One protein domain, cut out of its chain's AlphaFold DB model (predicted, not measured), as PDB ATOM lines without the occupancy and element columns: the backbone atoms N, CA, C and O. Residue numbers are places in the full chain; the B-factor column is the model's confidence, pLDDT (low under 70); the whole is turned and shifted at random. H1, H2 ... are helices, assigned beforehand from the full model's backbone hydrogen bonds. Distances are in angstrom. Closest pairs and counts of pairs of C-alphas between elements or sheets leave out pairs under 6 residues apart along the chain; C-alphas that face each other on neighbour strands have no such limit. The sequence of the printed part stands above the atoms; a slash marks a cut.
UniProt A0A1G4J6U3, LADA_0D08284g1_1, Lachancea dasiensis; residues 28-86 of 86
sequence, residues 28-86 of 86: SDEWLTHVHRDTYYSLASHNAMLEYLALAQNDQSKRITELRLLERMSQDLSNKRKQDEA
ATOM      1  N   SER A  28     150.426 195.116 178.505       89.44
ATOM      2  CA  SER A  28     149.926 193.954 179.255       89.44
ATOM      3  C   SER A  28     150.962 193.436 180.251       89.44
ATOM      4  O   SER A  28     150.617 193.070 181.369       89.44
ATOM      5  N   ASP A  29     152.236 193.449 179.867       88.88
ATOM      6  CA  ASP A  29     153.329 192.906 180.669       88.88
ATOM      7  C   ASP A  29     153.647 193.772 181.889       88.88
ATOM      8  O   ASP A  29     153.870 193.247 182.981       88.88
ATOM      9  N   GLU A  30     153.641 195.097 181.720       88.75
ATOM     10  CA  GLU A  30     153.781 196.055 182.820       88.75
ATOM     11  C   GLU A  30     152.633 195.877 183.819       88.75
ATOM     12  O   GLU A  30     152.869 195.730 185.020       88.75
ATOM     13  N   TRP A  31     151.395 195.799 183.320       90.56
ATOM     14  CA  TRP A  31     150.217 195.593 184.159       90.56
ATOM     15  C   TRP A  31     150.275 194.265 184.924       90.56
ATOM     16  O   TRP A  31     150.125 194.259 186.146       90.56
ATOM     17  N   LEU A  32     150.567 193.151 184.241       91.62
ATOM     18  CA  LEU A  32     150.716 191.846 184.890       91.62
ATOM     19  C   LEU A  32     151.825 191.872 185.947       91.62
ATOM     20  O   LEU A  32     151.636 191.339 187.037       91.62
ATOM     21  N   THR A  33     152.961 192.518 185.672       91.44
ATOM     22  CA  THR A  33     154.066 192.623 186.639       91.44
ATOM     23  C   THR A  33     153.618 193.318 187.924       91.44
ATOM     24  O   THR A  33     153.932 192.841 189.017       91.44
ATOM     25  N   HIS A  34     152.837 194.395 187.816       92.12
ATOM     26  CA  HIS A  34     152.250 195.058 188.981       92.12
ATOM     27  C   HIS A  34     151.274 194.151 189.739       92.12
ATOM     28  O   HIS A  34     151.429 193.987 190.946       92.12
ATOM     29  N   VAL A  35     150.359 193.472 189.038       93.56
ATOM     30  CA  VAL A  35     149.418 192.519 189.659       93.56
ATOM     31  C   VAL A  35     150.160 191.417 190.420       93.56
ATOM     32  O   VAL A  35     149.843 191.120 191.571       93.56
ATOM     33  N   HIS A  36     151.193 190.829 189.818       92.94
ATOM     34  CA  HIS A  36     151.994 189.800 190.473       92.94
ATOM     35  C   HIS A  36     152.701 190.330 191.725       92.94
ATOM     36  O   HIS A  36     152.658 189.676 192.766       92.94
ATOM     37  N   ARG A  37     153.293 191.528 191.675       93.25
ATOM     38  CA  ARG A  37     153.927 192.143 192.852       93.25
ATOM     39  C   ARG A  37     152.921 192.391 193.979       93.25
ATOM     40  O   ARG A  37     153.215 192.035 195.119       93.25
ATOM     41  N   ASP A  38     151.732 192.895 193.665       94.38
ATOM     42  CA  ASP A  38     150.683 193.148 194.660       94.38
ATOM     43  C   ASP A  38     150.182 191.846 195.302       94.38
ATOM     44  O   ASP A  38     149.993 191.775 196.522       94.38
ATOM     45  N   THR A  39     150.031 190.779 194.509       95.00
ATOM     46  CA  THR A  39     149.644 189.462 195.040       95.00
ATOM     47  C   THR A  39     150.717 188.883 195.958       95.00
ATOM     48  O   THR A  39     150.397 188.471 197.070       95.00
ATOM     49  N   TYR A  40     151.994 188.905 195.563       95.56
ATOM     50  CA  TYR A  40     153.085 188.411 196.408       95.56
ATOM     51  C   TYR A  40     153.227 189.211 197.704       95.56
ATOM     52  O   TYR A  40     153.389 188.609 198.766       95.56
ATOM     53  N   TYR A  41     153.102 190.539 197.645       94.88
ATOM     54  CA  TYR A  41     153.111 191.382 198.838       94.88
ATOM     55  C   TYR A  41     151.953 191.047 199.787       94.88
ATOM     56  O   TYR A  41     152.155 190.905 200.994       94.88
ATOM     57  N   SER A  42     150.746 190.863 199.248       95.56
ATOM     58  CA  SER A  42     149.574 190.471 200.041       95.56
ATOM     59  C   SER A  42     149.790 189.110 200.713       95.56
ATOM     60  O   SER A  42     149.533 188.954 201.905       95.56
ATOM     61  N   LEU A  43     150.329 188.133 199.979       96.00
ATOM     62  CA  LEU A  43     150.615 186.797 200.507       96.00
ATOM     63  C   LEU A  43     151.705 186.805 201.590       96.00
ATOM     64  O   LEU A  43     151.607 186.044 202.547       96.00
ATOM     65  N   ALA A  44     152.725 187.656 201.448       95.50
ATOM     66  CA  ALA A  44     153.828 187.754 202.401       95.50
ATOM     67  C   ALA A  44     153.457 188.537 203.673       95.50
ATOM     68  O   ALA A  44     153.868 188.159 204.766       95.50
ATOM     69  N   SER A  45     152.679 189.616 203.547       94.06
ATOM     70  CA  SER A  45     152.336 190.503 204.670       94.06
ATOM     71  C   SER A  45     151.230 189.955 205.577       94.06
ATOM     72  O   SER A  45     151.218 190.228 206.779       94.06
ATOM     73  N   HIS A  46     150.287 189.180 205.033       95.69
ATOM     74  CA  HIS A  46     149.186 188.622 205.810       95.69
ATOM     75  C   HIS A  46     149.561 187.272 206.433       95.69
ATOM     76  O   HIS A  46     149.579 186.246 205.753       95.69
ATOM     77  N   ASN A  47     149.755 187.253 207.758       94.25
ATOM     78  CA  ASN A  47     150.166 186.062 208.519       94.25
ATOM     79  C   ASN A  47     149.337 184.803 208.215       94.25
ATOM     80  O   ASN A  47     149.910 183.734 208.039       94.25
ATOM     81  N   ALA A  48     148.008 184.918 208.105       96.00
ATOM     82  CA  ALA A  48     147.142 183.774 207.813       96.00
ATOM     83  C   ALA A  48     147.425 183.151 206.433       96.00
ATOM     84  O   ALA A  48     147.448 181.929 206.295       96.00
ATOM     85  N   MET A  49     147.677 183.980 205.414       95.81
ATOM     86  CA  MET A  49     148.012 183.494 204.073       95.81
ATOM     87  C   MET A  49     149.435 182.945 204.013       95.81
ATOM     88  O   MET A  49     149.660 181.903 203.397       95.81
ATOM     89  N   LEU A  50     150.378 183.599 204.692       95.81
ATOM     90  CA  LEU A  50     151.752 183.124 204.782       95.81
ATOM     91  C   LEU A  50     151.828 181.753 205.470       95.81
ATOM     92  O   LEU A  50     152.536 180.867 205.001       95.81
ATOM     93  N   GLU A  51     151.071 181.559 206.549       95.38
ATOM     94  CA  GLU A  51     150.949 180.274 207.247       95.38
ATOM     95  C   GLU A  51     150.354 179.190 206.362       95.38
ATOM     96  O   GLU A  51     150.907 178.094 206.277       95.38
ATOM     97  N   TYR A  52     149.257 179.512 205.678       96.44
ATOM     98  CA  TYR A  52     148.620 178.592 204.748       96.44
ATOM     99  C   TYR A  52     149.602 178.127 203.663       96.44
ATOM    100  O   TYR A  52     149.720 176.929 203.407       96.44
ATOM    101  N   LEU A  53     150.361 179.057 203.076       96.31
ATOM    102  CA  LEU A  53     151.369 178.744 202.064       96.31
ATOM    103  C   LEU A  53     152.546 177.942 202.618       96.31
ATOM    104  O   LEU A  53     152.959 176.975 201.980       96.31
ATOM    105  N   ALA A  54     153.069 178.313 203.788       96.19
ATOM    106  CA  ALA A  54     154.191 177.616 204.411       96.19
ATOM    107  C   ALA A  54     153.841 176.153 204.718       96.19
ATOM    108  O   ALA A  54     154.635 175.254 204.443       96.19
ATOM    109  N   LEU A  55     152.626 175.906 205.220       96.12
ATOM    110  CA  LEU A  55     152.120 174.555 205.467       96.12
ATOM    111  C   LEU A  55     151.876 173.789 204.163       96.12
ATOM    112  O   LEU A  55     152.294 172.641 204.048       96.12
ATOM    113  N   ALA A  56     151.253 174.422 203.164       95.75
ATOM    114  CA  ALA A  56     150.991 173.790 201.870       95.75
ATOM    115  C   ALA A  56     152.281 173.397 201.126       95.75
ATOM    116  O   ALA A  56     152.299 172.397 200.413       95.75
ATOM    117  N   GLN A  57     153.357 174.170 201.294       93.44
ATOM    118  CA  GLN A  57     154.667 173.922 200.679       93.44
ATOM    119  C   GLN A  57     155.599 173.075 201.561       93.44
ATOM    120  O   GLN A  57     156.692 172.728 201.119       93.44
ATOM    121  N   ASN A  58     155.165 172.713 202.775       92.94
ATOM    122  CA  ASN A  58     155.961 172.003 203.777       92.94
ATOM    123  C   ASN A  58     157.314 172.691 204.068       92.94
ATOM    124  O   ASN A  58     158.355 172.043 204.212       92.94
ATOM    125  N   ASP A  59     157.300 174.025 204.121       93.06
ATOM    126  CA  ASP A  59     158.486 174.816 204.429       93.06
ATOM    127  C   ASP A  59     158.832 174.715 205.921       93.06
ATOM    128  O   ASP A  59     157.967 174.736 206.795       93.06
ATOM    129  N   GLN A  60     160.130 174.678 206.230       89.44
ATOM    130  CA  GLN A  60     160.628 174.554 207.610       89.44
ATOM    131  C   GLN A  60     160.329 175.790 208.478       89.44
ATOM    132  O   GLN A  60     160.384 175.728 209.704       89.44
ATOM    133  N   SER A  61     160.059 176.942 207.856       93.00
ATOM    134  CA  SER A  61     159.766 178.194 208.551       93.00
ATOM    135  C   SER A  61     159.000 179.157 207.652       93.00
ATOM    136  O   SER A  61     159.328 179.304 206.475       93.00
ATOM    137  N   LYS A  62     158.062 179.910 208.241       93.12
ATOM    138  CA  LYS A  62     157.316 180.990 207.564       93.12
ATOM    139  C   LYS A  62     158.247 182.035 206.947       93.12
ATOM    140  O   LYS A  62     157.948 182.591 205.896       93.12
ATOM    141  N   ARG A  63     159.408 182.263 207.576       93.81
ATOM    142  CA  ARG A  63     160.422 183.213 207.099       93.81
ATOM    143  C   ARG A  63     161.007 182.806 205.745       93.81
ATOM    144  O   ARG A  63     161.318 183.672 204.937       93.81
ATOM    145  N   ILE A  64     161.146 181.504 205.492       95.12
ATOM    146  CA  ILE A  64     161.650 180.984 204.213       95.12
ATOM    147  C   ILE A  64     160.621 181.247 203.113       95.12
ATOM    148  O   ILE A  64     160.977 181.733 202.042       95.12
ATOM    149  N   THR A  65     159.344 180.981 203.392       94.69
ATOM    150  CA  THR A  65     158.242 181.252 202.462       94.69
ATOM    151  C   THR A  65     158.137 182.747 202.150       94.69
ATOM    152  O   THR A  65     158.022 183.124 200.988       94.69
ATOM    153  N   GLU A  66     158.254 183.610 203.162       94.88
ATOM    154  CA  GLU A  66     158.245 185.068 202.999       94.88
ATOM    155  C   GLU A  66     159.398 185.546 202.101       94.88
ATOM    156  O   GLU A  66     159.167 186.252 201.121       94.88
ATOM    157  N   LEU A  67     160.633 185.113 202.390       94.38
ATOM    158  CA  LEU A  67     161.811 185.443 201.582       94.38
ATOM    159  C   LEU A  67     161.639 185.007 200.128       94.38
ATOM    160  O   LEU A  67     161.875 185.799 199.220       94.38
ATOM    161  N   ARG A  68     161.146 183.786 199.902       93.62
ATOM    162  CA  ARG A  68     160.874 183.257 198.561       93.62
ATOM    163  C   ARG A  68     159.869 184.120 197.794       93.62
ATOM    164  O   ARG A  68     160.034 184.327 196.593       93.62
ATOM    165  N   LEU A  69     158.810 184.599 198.450       94.25
ATOM    166  CA  LEU A  69     157.816 185.473 197.815       94.25
ATOM    167  C   LEU A  69     158.430 186.833 197.451       94.25
ATOM    168  O   LEU A  69     158.212 187.313 196.341       94.25
ATOM    169  N   LEU A  70     159.250 187.411 198.334       92.88
ATOM    170  CA  LEU A  70     159.960 188.669 198.074       92.88
ATOM    171  C   LEU A  70     160.988 188.535 196.939       92.88
ATOM    172  O   LEU A  70     161.074 189.406 196.077       92.88
ATOM    173  N   GLU A  71     161.726 187.426 196.878       92.62
ATOM    174  CA  GLU A  71     162.646 187.130 195.773       92.62
ATOM    175  C   GLU A  71     161.904 187.028 194.434       92.62
ATOM    176  O   GLU A  71     162.362 187.563 193.421       92.62
ATOM    177  N   ARG A  72     160.715 186.412 194.428       90.50
ATOM    178  CA  ARG A  72     159.862 186.325 193.232       90.50
ATOM    179  C   ARG A  72     159.340 187.682 192.764       90.50
ATOM    180  O   ARG A  72     159.111 187.834 191.570       90.50
ATOM    181  N   MET A  73     159.190 188.670 193.648       89.81
ATOM    182  CA  MET A  73     158.802 190.035 193.254       89.81
ATOM    183  C   MET A  73     159.891 190.770 192.460       89.81
ATOM    184  O   MET A  73     159.569 191.670 191.684       89.81
ATOM    185  N   SER A  74     161.159 190.394 192.657       85.00
ATOM    186  CA  SER A  74     162.316 190.961 191.948       85.00
ATOM    187  C   SER A  74     162.421 190.466 190.498       85.00
ATOM    188  O   SER A  74     163.034 191.108 189.647       85.00
ATOM    189  N   GLN A  75     161.809 189.320 190.190       78.88
ATOM    190  CA  GLN A  75     161.823 188.741 188.851       78.88
ATOM    191  C   GLN A  75     160.717 189.357 187.988       78.88
ATOM    192  O   GLN A  75     159.535 189.068 188.170       78.88
ATOM    193  N   ASP A  76     161.097 190.173 187.007       67.94
ATOM    194  CA  ASP A  76     160.146 190.692 186.022       67.94
ATOM    195  C   ASP A  76     159.693 189.585 185.056       67.94
ATOM    196  O   ASP A  76     160.509 188.845 184.499       67.94
ATOM    197  N   LEU A  77     158.385 189.505 184.789       68.44
ATOM    198  CA  LEU A  77     157.788 188.510 183.878       68.44
ATOM    199  C   LEU A  77     158.347 188.595 182.455       68.44
ATOM    200  O   LEU A  77     158.464 187.585 181.762       68.44
ATOM    201  N   SER A  78     158.726 189.801 182.027       62.53
ATOM    202  CA  SER A  78     159.403 190.031 180.749       62.53
ATOM    203  C   SER A  78     160.753 189.310 180.680       62.53
ATOM    204  O   SER A  78     161.057 188.662 179.680       62.53
ATOM    205  N   ASN A  79     161.535 189.354 181.762       65.94
ATOM    206  CA  ASN A  79     162.821 188.665 181.832       65.94
ATOM    207  C   ASN A  79     162.636 187.149 181.916       65.94
ATOM    208  O   ASN A  79     163.430 186.415 181.336       65.94
ATOM    209  N   LYS A  80     161.567 186.687 182.575       63.41
ATOM    210  CA  LYS A  80     161.249 185.261 182.680       63.41
ATOM    211  C   LYS A  80     160.933 184.621 181.324       63.41
ATOM    212  O   LYS A  80     161.572 183.641 180.971       63.41
ATOM    213  N   ARG A  81     160.052 185.221 180.509       62.56
ATOM    214  CA  ARG A  81     159.746 184.685 179.163       62.56
ATOM    215  C   ARG A  81     160.977 184.607 178.257       62.56
ATOM    216  O   ARG A  81     161.137 183.632 177.542       62.56
ATOM    217  N   LYS A  82     161.884 185.587 178.336       61.81
ATOM    218  CA  LYS A  82     163.150 185.555 177.582       61.81
ATOM    219  C   LYS A  82     164.085 184.418 178.007       61.81
ATOM    220  O   LYS A  82     164.899 183.998 177.199       61.81
ATOM    221  N   GLN A  83     164.011 183.971 179.262       60.34
ATOM    222  CA  GLN A  83     164.775 182.817 179.748       60.34
ATOM    223  C   GLN A  83     164.136 181.492 179.323       60.34
ATOM    224  O   GLN A  83     164.863 180.547 179.062       60.34
ATOM    225  N   ASP A  84     162.806 181.432 179.240       60.41
ATOM    226  CA  ASP A  84     162.079 180.225 178.827       60.41
ATOM    227  C   ASP A  84     162.194 179.951 177.305       60.41
ATOM    228  O   ASP A  84     161.981 178.825 176.860       60.41
ATOM    229  N   GLU A  85     162.521 180.975 176.507       58.12
ATOM    230  CA  GLU A  85     162.710 180.897 175.047       58.12
ATOM    231  C   GLU A  85     164.170 180.646 174.603       58.12
ATOM    232  O   GLU A  85     164.410 180.469 173.405       58.12
ATOM    233  N   ALA A  86     165.135 180.649 175.533       51.78
ATOM    234  CA  ALA A  86     166.574 180.480 175.279       51.78
ATOM    235  C   ALA A  86     167.072 179.075 175.655       51.78
ATOM    236  O   ALA A  86     167.957 178.564 174.931       51.78
TER     237      ALA A  86
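AT A GLANCE: This is residues 28 to 86 of the 86 residues of the protein "LADA_0D08284g1_1" of Lachancea dasiensis (UniProt A0A1G4J6U3). Two helices, H1 and H3, lie side by side and run opposite ways, and the short helix H2 crosses at one end, joining them. At the other end H4 turns away across the line of H1, and residues 79 to 86 stick out. The printed part has 59 residues, with four named helices in the order H1, H2, H3, H4 and no named strand; its class is all helix. It is only just loose, close to compact, with a radius of gyration of the C-alphas of 12.9 A, and the C-alphas span 33 by 23 by 15 A.

HOW THE PARTS SIT: Begin with H1, residues 28 to 45, the hub that touches the three other helices. Look at its residues 43 to 44, which alone touch H2, residues 47 to 56. These two only just touch, with 3 pairs of C-alphas within 8 A, and only at the corner by their link; the closest C-alphas, those of Leu 43 and Met 49, are 5.5 A apart, and the lines are about perpendicular at 83 degrees. Go on to H3, residues 62 to 74, whose residues 62 to 66 alone touch H2; the closest C-alphas, those of Ala 54 and Lys 62, are 5.6 A apart, and the lines are about perpendicular at 83 degrees. H3 runs back and touches residues 36 to 44 of H1, at a shallow tilt of 17 degrees, opposite ways; the closest C-alphas, those of Ala 44 and Glu 66, are 5.2 A apart. Last comes H4, residues 77 to 84, which touches residues 29 to 33 of H1; the closest C-alphas, those of Thr 33 and Leu 77, are 6.2 A apart, and the lines are about perpendicular at 79 degrees. H4 is apart from H2 and from H3. In H1, H2 and H4 every O i to N i+4 pair is within hydrogen-bond range; in H3, 8 of 9 are.

IN THESE COORDINATES: Find C-alpha 28 at (149.926, 193.954, 179.255); from there H1 runs 25.8 A to C-alpha 45 at (152.336, 190.503, 204.670). H2, from Asn 47 to Ala 56, measures 14.0 A, and H3, from Lys 62 to Ser 74, measures 19.2 A. H4 begins at Leu 77 and ends 10.6 A on, at C-alpha 84, (162.079, 180.225, 178.827).

THE WHOLE: The two C-alphas farthest apart are those of Ala 48 and Ala 86, at 38.0 A. The printed part has no cut, and its three links are tight. Residues 79 to 86, of which 79 to 84 belong to H4, stand free; without them the body spans 35 by 16 by 14 A. Read the B-factor column: the mean pLDDT of the printed part is 87.4, and residues 76 to 86 are under 70.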